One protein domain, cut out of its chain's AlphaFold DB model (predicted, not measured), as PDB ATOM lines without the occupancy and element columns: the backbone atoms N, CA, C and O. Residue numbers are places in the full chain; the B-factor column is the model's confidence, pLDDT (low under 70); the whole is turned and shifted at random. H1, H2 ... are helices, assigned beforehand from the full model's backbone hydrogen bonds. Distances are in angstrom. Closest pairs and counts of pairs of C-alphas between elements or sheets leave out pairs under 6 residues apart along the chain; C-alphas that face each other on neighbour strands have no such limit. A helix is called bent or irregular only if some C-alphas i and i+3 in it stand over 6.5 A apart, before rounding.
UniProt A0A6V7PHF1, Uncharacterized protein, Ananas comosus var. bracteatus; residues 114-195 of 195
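AT A GLANCE: This is residues 114 to 195 of the 195 residues of an uncharacterized protein of Ananas comosus var. bracteatus (UniProt A0A6V7PHF1). Three long helices of equal length lie in one flat layer, with H3 in the middle: H2 and H3 fold back on each other as a long helical hairpin, and H1 meets the last part of H3 with its residues 127 to 136, then splays away from it as a narrow V. The first stretch of H1, residues 114 to 123, sticks out free of the rest. The printed part has 82 residues, with three named helices in the order H1, H2, H3 and no named strand, and its class is all helix. It is loose, with a radius of gyration of the C-alphas of 15.2 A, and its C-alphas span 45 by 35 by 14 A.

HOW THE PARTS SIT: H3, residues 171 to 194, touches both other helices. H2, residues 144 to 167, touches H3, and the closest C-alphas, those of Leu 150 and Ile 184, are 6.0 A apart. The two run opposite ways at a shallow tilt of 25 degrees, with their centres 10.5 A apart, and they form a helical hairpin. H1, residues 114 to 137, touches H3 with residues 127 to 136 alone, and H3 touches H1 with residues 186 to 194 alone. The closest C-alphas of this pair are those of Ala 135 and Gln 194, 5.7 A apart. H1 and H3 run the same way at a shallow tilt of 32 degrees, only just short of steep, and their centres are 13.2 A apart. H1 and H2 are apart. Every O i to N i+4 pair is within hydrogen-bond range in H2 and H3, and 19 of 20 are in H1.

IN THESE COORDINATES: H3 measures 35.1 A from C-alpha 171 to C-alpha 194, which is at (10.200, 16.101, 11.538). H2 measures 34.6 A from C-alpha 144, at (1.546, 12.879, 4.506), to C-alpha 167. H1 begins with C-alpha 114 at (-2.090, 26.303, 41.480) and measures 35.4 A to C-alpha 137. No helix is bent or irregular.

THE WHOLE: The two C-alphas farthest apart are those of Lys 139 and Phe 167, at 45.5 A. Without residues 114 to 123, which stand free, the body has 72 residues and spans 45 by 26 by 12 A. The link from H2 to H3 is tight, with 3 residues, and the link from H1 to H2 is short, with 6. The printed part has no cut, and it ends at residue 195, the chain's last. The mean pLDDT of the printed part is 83.8, and residues 136 to 145 and residue 195 are under 70.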
ATOM      1  N   PRO A 114      -3.291  25.857  42.184       92.88
ATOM      2  CA  PRO A 114      -2.090  26.303  41.480       92.88
ATOM      3  C   PRO A 114      -1.164  25.150  41.055       92.88
ATOM      4  O   PRO A 114      -0.352  25.324  40.140       92.88
ATOM      5  N   SER A 115      -1.285  23.963  41.662       95.31
ATOM      6  CA  SER A 115      -0.531  22.775  41.251       95.31
ATOM      7  C   SER A 115      -0.861  22.341  39.814       95.31
ATOM      8  O   SER A 115       0.012  21.818  39.115       95.31
ATOM      9  N   ILE A 116      -2.072  22.637  39.323       93.81
ATOM     10  CA  ILE A 116      -2.506  22.352  37.946       93.81
ATOM     11  C   ILE A 116      -1.622  23.096  36.943       93.81
ATOM     12  O   ILE A 116      -1.177  22.511  35.957       93.81
ATOM     13  N   LEU A 117      -1.313  24.369  37.209       93.25
ATOM     14  CA  LEU A 117      -0.481  25.174  36.317       93.25
ATOM     15  C   LEU A 117       0.940  24.604  36.218       93.25
ATOM     16  O   LEU A 117       1.477  24.442  35.122       93.25
ATOM     17  N   VAL A 118       1.537  24.266  37.365       91.94
ATOM     18  CA  VAL A 118       2.902  23.725  37.429       91.94
ATOM     19  C   VAL A 118       2.975  22.357  36.752       91.94
ATOM     20  O   VAL A 118       3.866  22.119  35.936       91.94
ATOM     21  N   THR A 119       2.030  21.465  37.050       92.12
ATOM     22  CA  THR A 119       1.993  20.114  36.472       92.12
ATOM     23  C   THR A 119       1.751  20.145  34.962       92.12
ATOM     24  O   THR A 119       2.451  19.442  34.232       92.12
ATOM     25  N   ALA A 120       0.847  21.000  34.469       90.81
ATOM     26  CA  ALA A 120       0.605  21.178  33.037       90.81
ATOM     27  C   ALA A 120       1.838  21.726  32.302       90.81
ATOM     28  O   ALA A 120       2.207  21.212  31.241       90.81
ATOM     29  N   PHE A 121       2.516  22.728  32.875       89.94
ATOM     30  CA  PHE A 121       3.732  23.293  32.289       89.94
ATOM     31  C   PHE A 121       4.867  22.262  32.224       89.94
ATOM     32  O   PHE A 121       5.447  22.050  31.159       89.94
ATOM     33  N   VAL A 122       5.149  21.571  33.335       90.88
ATOM     34  CA  VAL A 122       6.204  20.545  33.398       90.88
ATOM     35  C   VAL A 122       5.886  19.369  32.475       90.88
ATOM     36  O   VAL A 122       6.763  18.924  31.739       90.88
ATOM     37  N   GLY A 123       4.637  18.896  32.459       88.50
ATOM     38  CA  GLY A 123       4.202  17.817  31.570       88.50
ATOM     39  C   GLY A 123       4.384  18.175  30.094       88.50
ATOM     40  O   GLY A 123       4.933  17.379  29.330       88.50
ATOM     41  N   THR A 124       4.014  19.399  29.707       88.19
ATOM     42  CA  THR A 124       4.190  19.895  28.334       88.19
ATOM     43  C   THR A 124       5.670  20.044  27.978       88.19
ATOM     44  O   THR A 124       6.083  19.616  26.904       88.19
ATOM     45  N   ALA A 125       6.493  20.586  28.884       87.44
ATOM     46  CA  ALA A 125       7.933  20.743  28.671       87.44
ATOM     47  C   ALA A 125       8.657  19.394  28.532       87.44
ATOM     48  O   ALA A 125       9.523  19.245  27.667       87.44
ATOM     49  N   LEU A 126       8.287  18.398  29.345       86.69
ATOM     50  CA  LEU A 126       8.825  17.039  29.251       86.69
ATOM     51  C   LEU A 126       8.434  16.376  27.931       86.69
ATOM     52  O   LEU A 126       9.309  15.874  27.229       86.69
ATOM     53  N   ALA A 127       7.150  16.413  27.567       85.12
ATOM     54  CA  ALA A 127       6.685  15.836  26.310       85.12
ATOM     55  C   ALA A 127       7.359  16.508  25.103       85.12
ATOM     56  O   ALA A 127       7.868  15.811  24.223       85.12
ATOM     57  N   PHE A 128       7.451  17.843  25.111       84.00
ATOM     58  CA  PHE A 128       8.169  18.612  24.098       84.00
ATOM     59  C   PHE A 128       9.633  18.181  24.009       84.00
ATOM     60  O   PHE A 128      10.094  17.804  22.936       84.00
ATOM     61  N   GLY A 129      10.354  18.151  25.133       83.19
ATOM     62  CA  GLY A 129      11.758  17.745  25.173       83.19
ATOM     63  C   GLY A 129      11.987  16.320  24.660       83.19
ATOM     64  O   GLY A 129      12.882  16.096  23.842       83.19
ATOM     65  N   CYS A 130      11.153  15.365  25.083       81.62
ATOM     66  CA  CYS A 130      11.223  13.974  24.638       81.62
ATOM     67  C   CYS A 130      10.985  13.839  23.128       81.62
ATOM     68  O   CYS A 130      11.782  13.195  22.441       81.62
ATOM     69  N   PHE A 131       9.925  14.456  22.595       78.25
ATOM     70  CA  PHE A 131       9.599  14.353  21.171       78.25
ATOM     71  C   PHE A 131      10.566  15.139  20.285       78.25
ATOM     72  O   PHE A 131      10.978  14.625  19.247       78.25
ATOM     73  N   SER A 132      11.025  16.315  20.719       78.75
ATOM     74  CA  SER A 132      12.086  17.067  20.043       78.75
ATOM     75  C   SER A 132      13.385  16.265  19.946       78.75
ATOM     76  O   SER A 132      13.989  16.203  18.875       78.75
ATOM     77  N   ALA A 133      13.804  15.602  21.029       77.19
ATOM     78  CA  ALA A 133      14.988  14.744  21.013       77.19
ATOM     79  C   ALA A 133      14.803  13.532  20.084       77.19
ATOM     80  O   ALA A 133      15.679  13.236  19.269       77.19
ATOM     81  N   ALA A 134      13.648  12.862  20.158       73.75
ATOM     82  CA  ALA A 134      13.327  11.729  19.294       73.75
ATOM     83  C   ALA A 134      13.315  12.117  17.805       73.75
ATOM     84  O   ALA A 134      13.851  11.381  16.978       73.75
ATOM     85  N   ALA A 135      12.769  13.286  17.459       70.00
ATOM     86  CA  ALA A 135      12.712  13.784  16.088       70.00
ATOM     87  C   ALA A 135      14.095  14.115  15.508       70.00
ATOM     88  O   ALA A 135      14.349  13.817  14.343       70.00
ATOM     89  N   ILE A 136      15.013  14.658  16.320       69.88
ATOM     90  CA  ILE A 136      16.405  14.919  15.904       69.88
ATOM     91  C   ILE A 136      17.148  13.609  15.583       69.88
ATOM     92  O   ILE A 136      18.011  13.583  14.704       69.88
ATOM     93  N   ILE A 137      16.816  12.520  16.282       69.56
ATOM     94  CA  ILE A 137      17.470  11.209  16.133       69.56
ATOM     95  C   ILE A 137      16.826  10.372  15.013       69.56
ATOM     96  O   ILE A 137      17.505   9.584  14.348       69.56
ATOM     97  N   ALA A 138      15.517  10.516  14.796       66.38
ATOM     98  CA  ALA A 138      14.764   9.712  13.844       66.38
ATOM     99  C   ALA A 138      15.142  10.022  12.382       66.38
ATOM    100  O   ALA A 138      15.216  11.168  11.944       66.38
ATOM    101  N   LYS A 139      15.330   8.974  11.571       56.22
ATOM    102  CA  LYS A 139      15.512   9.113  10.118       56.22
ATOM    103  C   LYS A 139      14.167   9.362   9.427       56.22
ATOM    104  O   LYS A 139      13.275   8.525   9.522       56.22
ATOM    105  N   ARG A 140      14.070  10.472   8.680       60.41
ATOM    106  CA  ARG A 140      12.896  10.906   7.892       60.41
ATOM    107  C   ARG A 140      12.245   9.764   7.100       60.41
ATOM    108  O   ARG A 140      12.913   9.215   6.223       60.41
ATOM    109  N   ARG A 141      10.950   9.493   7.331       58.25
ATOM    110  CA  ARG A 141      10.040   8.785   6.404       58.25
ATOM    111  C   ARG A 141       8.576   9.220   6.588       58.25
ATOM    112  O   ARG A 141       8.094   9.257   7.705       58.25
ATOM    113  N   GLU A 142       7.948   9.527   5.450       61.44
ATOM    114  CA  GLU A 142       6.511   9.617   5.115       61.44
ATOM    115  C   GLU A 142       5.513  10.085   6.192       61.44
ATOM    116  O   GLU A 142       4.959   9.294   6.947       61.44
ATOM    117  N   PHE A 143       5.182  11.385   6.165       58.16
ATOM    118  CA  PHE A 143       4.239  12.018   7.102       58.16
ATOM    119  C   PHE A 143       2.938  12.523   6.476       58.16
ATOM    120  O   PHE A 143       2.099  13.083   7.176       58.16
ATOM    121  N   LEU A 144       2.721  12.317   5.178       61.12
ATOM    122  CA  LEU A 144       1.546  12.879   4.506       61.12
ATOM    123  C   LEU A 144       0.231  12.312   5.082       61.12
ATOM    124  O   LEU A 144      -0.705  13.065   5.337       61.12
ATOM    125  N   TYR A 145       0.207  11.015   5.410       69.25
ATOM    126  CA  TYR A 145      -0.921  10.374   6.097       69.25
ATOM    127  C   TYR A 145      -1.074  10.815   7.559       69.25
ATOM    128  O   TYR A 145      -2.200  10.940   8.041       69.25
ATOM    129  N   LEU A 146       0.033  11.101   8.253       79.69
ATOM    130  CA  LEU A 146      -0.010  11.554   9.644       79.69
ATOM    131  C   LEU A 146      -0.622  12.957   9.749       79.69
ATOM    132  O   LEU A 146      -1.495  13.173  10.581       79.69
ATOM    133  N   GLY A 147      -0.259  13.878   8.850       79.38
ATOM    134  CA  GLY A 147      -0.886  15.203   8.784       79.38
ATOM    135  C   GLY A 147      -2.393  15.139   8.489       79.38
ATOM    136  O   GLY A 147      -3.176  15.880   9.086       79.38
ATOM    137  N   GLY A 148      -2.829  14.209   7.631       81.06
ATOM    138  CA  GLY A 148      -4.255  13.961   7.372       81.06
ATOM    139  C   GLY A 148      -5.013  13.436   8.600       81.06
ATOM    140  O   GLY A 148      -6.118  13.890   8.890       81.06
ATOM    141  N   LEU A 149      -4.405  12.524   9.364       84.88
ATOM    142  CA  LEU A 149      -4.991  11.982  10.596       84.88
ATOM    143  C   LEU A 149      -5.050  13.023  11.727       84.88
ATOM    144  O   LEU A 149      -6.045  13.122  12.439       84.88
ATOM    145  N   LEU A 150      -4.007  13.835  11.883       88.56
ATOM    146  CA  LEU A 150      -3.974  14.887  12.900       88.56
ATOM    147  C   LEU A 150      -4.949  16.033  12.582       88.56
ATOM    148  O   LEU A 150      -5.585  16.583  13.482       88.56
ATOM    149  N   SER A 151      -5.110  16.387  11.304       86.19
ATOM    150  CA  SER A 151      -6.074  17.413  10.874       86.19
ATOM    151  C   SER A 151      -7.523  16.946  10.984       86.19
ATOM    152  O   SER A 151      -8.376  17.731  11.405       86.19
ATOM    153  N   SER A 152      -7.811  15.671  10.709       87.25
ATOM    154  CA  SER A 152      -9.140  15.107  10.968       87.25
ATOM    155  C   SER A 152      -9.454  15.061  12.467       87.25
ATOM    156  O   SER A 152     -10.556  15.438  12.860       87.25
ATOM    157  N   GLY A 153      -8.477  14.722  13.318       87.88
ATOM    158  CA  GLY A 153      -8.616  14.797  14.775       87.88
ATOM    159  C   GLY A 153      -8.922  16.208  15.297       87.88
ATOM    160  O   GLY A 153      -9.830  16.371  16.110       87.88
ATOM    161  N   LEU A 154      -8.241  17.243  14.783       89.50
ATOM    162  CA  LEU A 154      -8.580  18.643  15.099       89.50
ATOM    163  C   LEU A 154      -9.999  19.016  14.657       89.50
ATOM    164  O   LEU A 154     -10.714  19.680  15.402       89.50
ATOM    165  N   SER A 155     -10.422  18.578  13.467       88.81
ATOM    166  CA  SER A 155     -11.783  18.820  12.976       88.81
ATOM    167  C   SER A 155     -12.834  18.210  13.910       88.81
ATOM    168  O   SER A 155     -13.818  18.867  14.243       88.81
ATOM    169  N   VAL A 156     -12.594  16.993  14.413       90.12
ATOM    170  CA  VAL A 156     -13.471  16.350  15.406       90.12
ATOM    171  C   VAL A 156     -13.582  17.196  16.677       90.12
ATOM    172  O   VAL A 156     -14.697  17.425  17.134       90.12
ATOM    173  N   LEU A 157     -12.472  17.713  17.214       90.50
ATOM    174  CA  LEU A 157     -12.496  18.592  18.395       90.50
ATOM    175  C   LEU A 157     -13.313  19.868  18.149       90.50
ATOM    176  O   LEU A 157     -14.108  20.255  19.000       90.50
ATOM    177  N   VAL A 158     -13.177  20.490  16.973       90.81
ATOM    178  CA  VAL A 158     -13.969  21.675  16.596       90.81
ATOM    179  C   VAL A 158     -15.465  21.353  16.559       90.81
ATOM    180  O   VAL A 158     -16.272  22.108  17.102       90.81
ATOM    181  N   TRP A 159     -15.845  20.226  15.954       90.75
ATOM    182  CA  TRP A 159     -17.245  19.806  15.882       90.75
ATOM    183  C   TRP A 159     -17.819  19.402  17.239       90.75
ATOM    184  O   TRP A 159     -18.986  19.691  17.501       90.75
ATOM    185  N   LEU A 160     -17.017  18.789  18.111       88.69
ATOM    186  CA  LEU A 160     -17.415  18.499  19.487       88.69
ATOM    187  C   LEU A 160     -17.648  19.789  20.272       88.69
ATOM    188  O   LEU A 160     -18.715  19.932  20.860       88.69
ATOM    189  N   GLN A 161     -16.749  20.774  20.169       88.69
ATOM    190  CA  GLN A 161     -16.925  22.072  20.821       88.69
ATOM    191  C   GLN A 161     -18.179  22.804  20.318       88.69
ATOM    192  O   GLN A 161     -18.911  23.416  21.097       88.69
ATOM    193  N   PHE A 162     -18.454  22.721  19.013       88.44
ATOM    194  CA  PHE A 162     -19.671  23.272  18.418       88.44
ATOM    195  C   PHE A 162     -20.929  22.565  18.938       88.44
ATOM    196  O   PHE A 162     -21.873  23.224  19.374       88.44
ATOM    197  N   ALA A 163     -20.931  21.230  18.952       88.44
ATOM    198  CA  ALA A 163     -22.031  20.445  19.494       88.44
ATOM    199  C   ALA A 163     -22.249  20.748  20.983       88.44
ATOM    200  O   ALA A 163     -23.375  20.997  21.399       88.44
ATOM    201  N   ALA A 164     -21.183  20.814  21.775       88.69
ATOM    202  CA  ALA A 164     -21.246  21.092  23.202       88.69
ATOM    203  C   ALA A 164     -21.694  22.536  23.514       88.69
ATOM    204  O   ALA A 164     -22.249  22.797  24.582       88.69
ATOM    205  N   SER A 165     -21.522  23.472  22.573       89.06
ATOM    206  CA  SER A 165     -22.096  24.825  22.645       89.06
ATOM    207  C   SER A 165     -23.624  24.830  22.468       89.06
ATOM    208  O   SER A 165     -24.319  25.595  23.131       89.06
ATOM    209  N   ILE A 166     -24.164  23.949  21.616       91.69
ATOM    210  CA  ILE A 166     -25.612  23.846  21.344       91.69
ATOM    211  C   ILE A 166     -26.322  22.956  22.371       91.69
ATOM    212  O   ILE A 166     -27.392  23.300  22.866       91.69
ATOM    213  N   PHE A 167     -25.738  21.798  22.669       89.75
ATOM    214  CA  PHE A 167     -26.352  20.738  23.472       89.75
ATOM    215  C   PHE A 167     -25.887  20.737  24.937       89.75
ATOM    216  O   PHE A 167     -26.433  19.995  25.751       89.75
ATOM    217  N   GLY A 168     -24.909  21.578  25.286       86.69
ATOM    218  CA  GLY A 168     -24.297  21.631  26.611       86.69
ATOM    219  C   GLY A 168     -23.109  20.676  26.774       86.69
ATOM    220  O   GLY A 168     -22.900  19.754  25.987       86.69
ATOM    221  N   HIS A 169     -22.312  20.906  27.821       86.56
ATOM    222  CA  HIS A 169     -21.143  20.085  28.147       86.56
ATOM    223  C   HIS A 169     -21.461  19.081  29.259       86.56
ATOM    224  O   HIS A 169     -22.077  19.422  30.269       86.56
ATOM    225  N   SER A 170     -20.961  17.851  29.112       88.44
ATOM    226  CA  SER A 170     -20.901  16.871  30.200       88.44
ATOM    227  C   SER A 170     -19.468  16.738  30.725       88.44
ATOM    228  O   SER A 170     -18.506  16.962  29.989       88.44
ATOM    229  N   SER A 171     -19.302  16.311  31.983       88.19
ATOM    230  CA  SER A 171     -17.964  16.063  32.551       88.19
ATOM    231  C   SER A 171     -17.188  14.991  31.771       88.19
ATOM    232  O   SER A 171     -15.969  15.086  31.633       88.19
ATOM    233  N   ALA A 172     -17.882  13.985  31.227       87.44
ATOM    234  CA  ALA A 172     -17.262  12.943  30.415       87.44
ATOM    235  C   ALA A 172     -16.769  13.491  29.066       87.44
ATOM    236  O   ALA A 172     -15.637  13.211  28.679       87.44
ATOM    237  N   THR A 173     -17.584  14.314  28.398       86.00
ATOM    238  CA  THR A 173     -17.225  14.966  27.128       86.00
ATOM    239  C   THR A 173     -16.018  15.882  27.310       86.00
ATOM    240  O   THR A 173     -15.051  15.757  26.571       86.00
ATOM    241  N   PHE A 174     -16.011  16.698  28.370       87.25
ATOM    242  CA  PHE A 174     -14.884  17.577  28.686       87.25
ATOM    243  C   PHE A 174     -13.582  16.798  28.939       87.25
ATOM    244  O   PHE A 174     -12.527  17.144  28.411       87.25
ATOM    245  N   LYS A 175     -13.637  15.702  29.712       89.56
ATOM    246  CA  LYS A 175     -12.462  14.839  29.939       89.56
ATOM    247  C   LYS A 175     -11.962  14.215  28.638       89.56
ATOM    248  O   LYS A 175     -10.754  14.148  28.427       89.56
ATOM    249  N   PHE A 176     -12.875  13.757  27.782       90.56
ATOM    250  CA  PHE A 176     -12.520  13.211  26.478       90.56
ATOM    251  C   PHE A 176     -11.831  14.264  25.602       90.56
ATOM    252  O   PHE A 176     -10.735  14.003  25.117       90.56
ATOM    253  N   GLU A 177     -12.416  15.456  25.457       90.81
ATOM    254  CA  GLU A 177     -11.849  16.567  24.679       90.81
ATOM    255  C   GLU A 177     -10.453  16.959  25.172       90.81
ATOM    256  O   GLU A 177      -9.550  17.155  24.361       90.81
ATOM    257  N   LEU A 178     -10.245  16.995  26.492       91.00
ATOM    258  CA  LEU A 178      -8.961  17.345  27.095       91.00
ATOM    259  C   LEU A 178      -7.869  16.314  26.767       91.00
ATOM    260  O   LEU A 178      -6.805  16.683  26.267       91.00
ATOM    261  N   TYR A 179      -8.114  15.021  27.007       92.31
ATOM    262  CA  TYR A 179      -7.108  13.980  26.752       92.31
ATOM    263  C   TYR A 179      -6.922  13.680  25.260       92.31
ATOM    264  O   TYR A 179      -5.798  13.436  24.817       92.31
ATOM    265  N   PHE A 180      -8.001  13.718  24.476       93.06
ATOM    266  CA  PHE A 180      -7.925  13.553  23.028       93.06
ATOM    267  C   PHE A 180      -7.217  14.747  22.379       93.06
ATOM    268  O   PHE A 180      -6.319  14.551  21.562       93.06
ATOM    269  N   GLY A 181      -7.534  15.973  22.806       92.44
ATOM    270  CA  GLY A 181      -6.830  17.189  22.402       92.44
ATOM    271  C   GLY A 181      -5.340  17.115  22.701       92.44
ATOM    272  O   GLY A 181      -4.528  17.326  21.801       92.44
ATOM    273  N   LEU A 182      -4.973  16.719  23.925       90.88
ATOM    274  CA  LEU A 182      -3.578  16.495  24.298       90.88
ATOM    275  C   LEU A 182      -2.886  15.514  23.338       90.88
ATOM    276  O   LEU A 182      -1.820  15.830  22.814       90.88
ATOM    277  N   LEU A 183      -3.498  14.360  23.055       90.81
ATOM    278  CA  LEU A 183      -2.942  13.364  22.133       90.81
ATOM    279  C   LEU A 183      -2.723  13.937  20.724       90.81
ATOM    280  O   LEU A 183      -1.668  13.711  20.129       90.81
ATOM    281  N   ILE A 184      -3.687  14.700  20.203       92.12
ATOM    282  CA  ILE A 184      -3.580  15.334  18.884       92.12
ATOM    283  C   ILE A 184      -2.443  16.365  18.853       92.12
ATOM    284  O   ILE A 184      -1.636  16.341  17.923       92.12
ATOM    285  N   PHE A 185      -2.317  17.227  19.867       89.69
ATOM    286  CA  PHE A 185      -1.233  18.218  19.927       89.69
ATOM    287  C   PHE A 185       0.151  17.576  20.086       89.69
ATOM    288  O   PHE A 185       1.101  18.019  19.439       89.69
ATOM    289  N   LEU A 186       0.271  16.496  20.865       88.38
ATOM    290  CA  LEU A 186       1.506  15.704  20.924       88.38
ATOM    291  C   LEU A 186       1.856  15.099  19.556       88.38
ATOM    292  O   LEU A 186       3.020  15.094  19.157       88.38
ATOM    293  N   GLY A 187       0.852  14.649  18.803       87.44
ATOM    294  CA  GLY A 187       1.033  14.191  17.429       87.44
ATOM    295  C   GLY A 187       1.520  15.296  16.482       87.44
ATOM    296  O   GLY A 187       2.460  15.066  15.720       87.44
ATOM    297  N   TYR A 188       0.950  16.504  16.563       87.00
ATOM    298  CA  TYR A 188       1.417  17.667  15.789       87.00
ATOM    299  C   TYR A 188       2.850  18.053  16.119       87.00
ATOM    300  O   TYR A 188       3.626  18.341  15.217       87.00
ATOM    301  N   MET A 189       3.232  17.986  17.390       84.19
ATOM    302  CA  MET A 189       4.609  18.206  17.814       84.19
ATOM    303  C   MET A 189       5.603  17.281  17.101       84.19
ATOM    304  O   MET A 189       6.644  17.735  16.619       84.19
ATOM    305  N   VAL A 190       5.287  15.988  17.005       82.56
ATOM    306  CA  VAL A 190       6.112  15.016  16.270       82.56
ATOM    307  C   VAL A 190       6.133  15.347  14.777       82.56
ATOM    308  O   VAL A 190       7.200  15.377  14.170       82.56
ATOM    309  N   PHE A 191       4.971  15.655  14.199       82.62
ATOM    310  CA  PHE A 191       4.846  16.010  12.786       82.62
ATOM    311  C   PHE A 191       5.662  17.264  12.414       82.62
ATOM    312  O   PHE A 191       6.392  17.253  11.421       82.62
ATOM    313  N   ASP A 192       5.592  18.319  13.228       80.81
ATOM    314  CA  ASP A 192       6.271  19.595  12.987       80.81
ATOM    315  C   ASP A 192       7.783  19.501  13.199       80.81
ATOM    316  O   ASP A 192       8.554  20.079  12.435       80.81
ATOM    317  N   THR A 193       8.234  18.735  14.196       74.94
ATOM    318  CA  THR A 193       9.674  18.555  14.465       74.94
ATOM    319  C   THR A 193      10.392  17.716  13.405       74.94
ATOM    320  O   THR A 193      11.620  17.752  13.319       74.94
ATOM    321  N   GLN A 194       9.650  16.971  12.582       70.25
ATOM    322  CA  GLN A 194      10.200  16.101  11.538       70.25
ATOM    323  C   GLN A 194      10.245  16.738  10.138       70.25
ATOM    324  O   GLN A 194      10.900  16.184   9.244       70.25
ATOM    325  N   ARG A 195       9.574  17.877   9.930       63.50
ATOM    326  CA  ARG A 195       9.515  18.584   8.643       63.50
ATOM    327  C   ARG A 195      10.784  19.397   8.388       63.50
ATOM    328  O   ARG A 195      11.409  19.163   7.320       63.50
TER     329      ARG A 195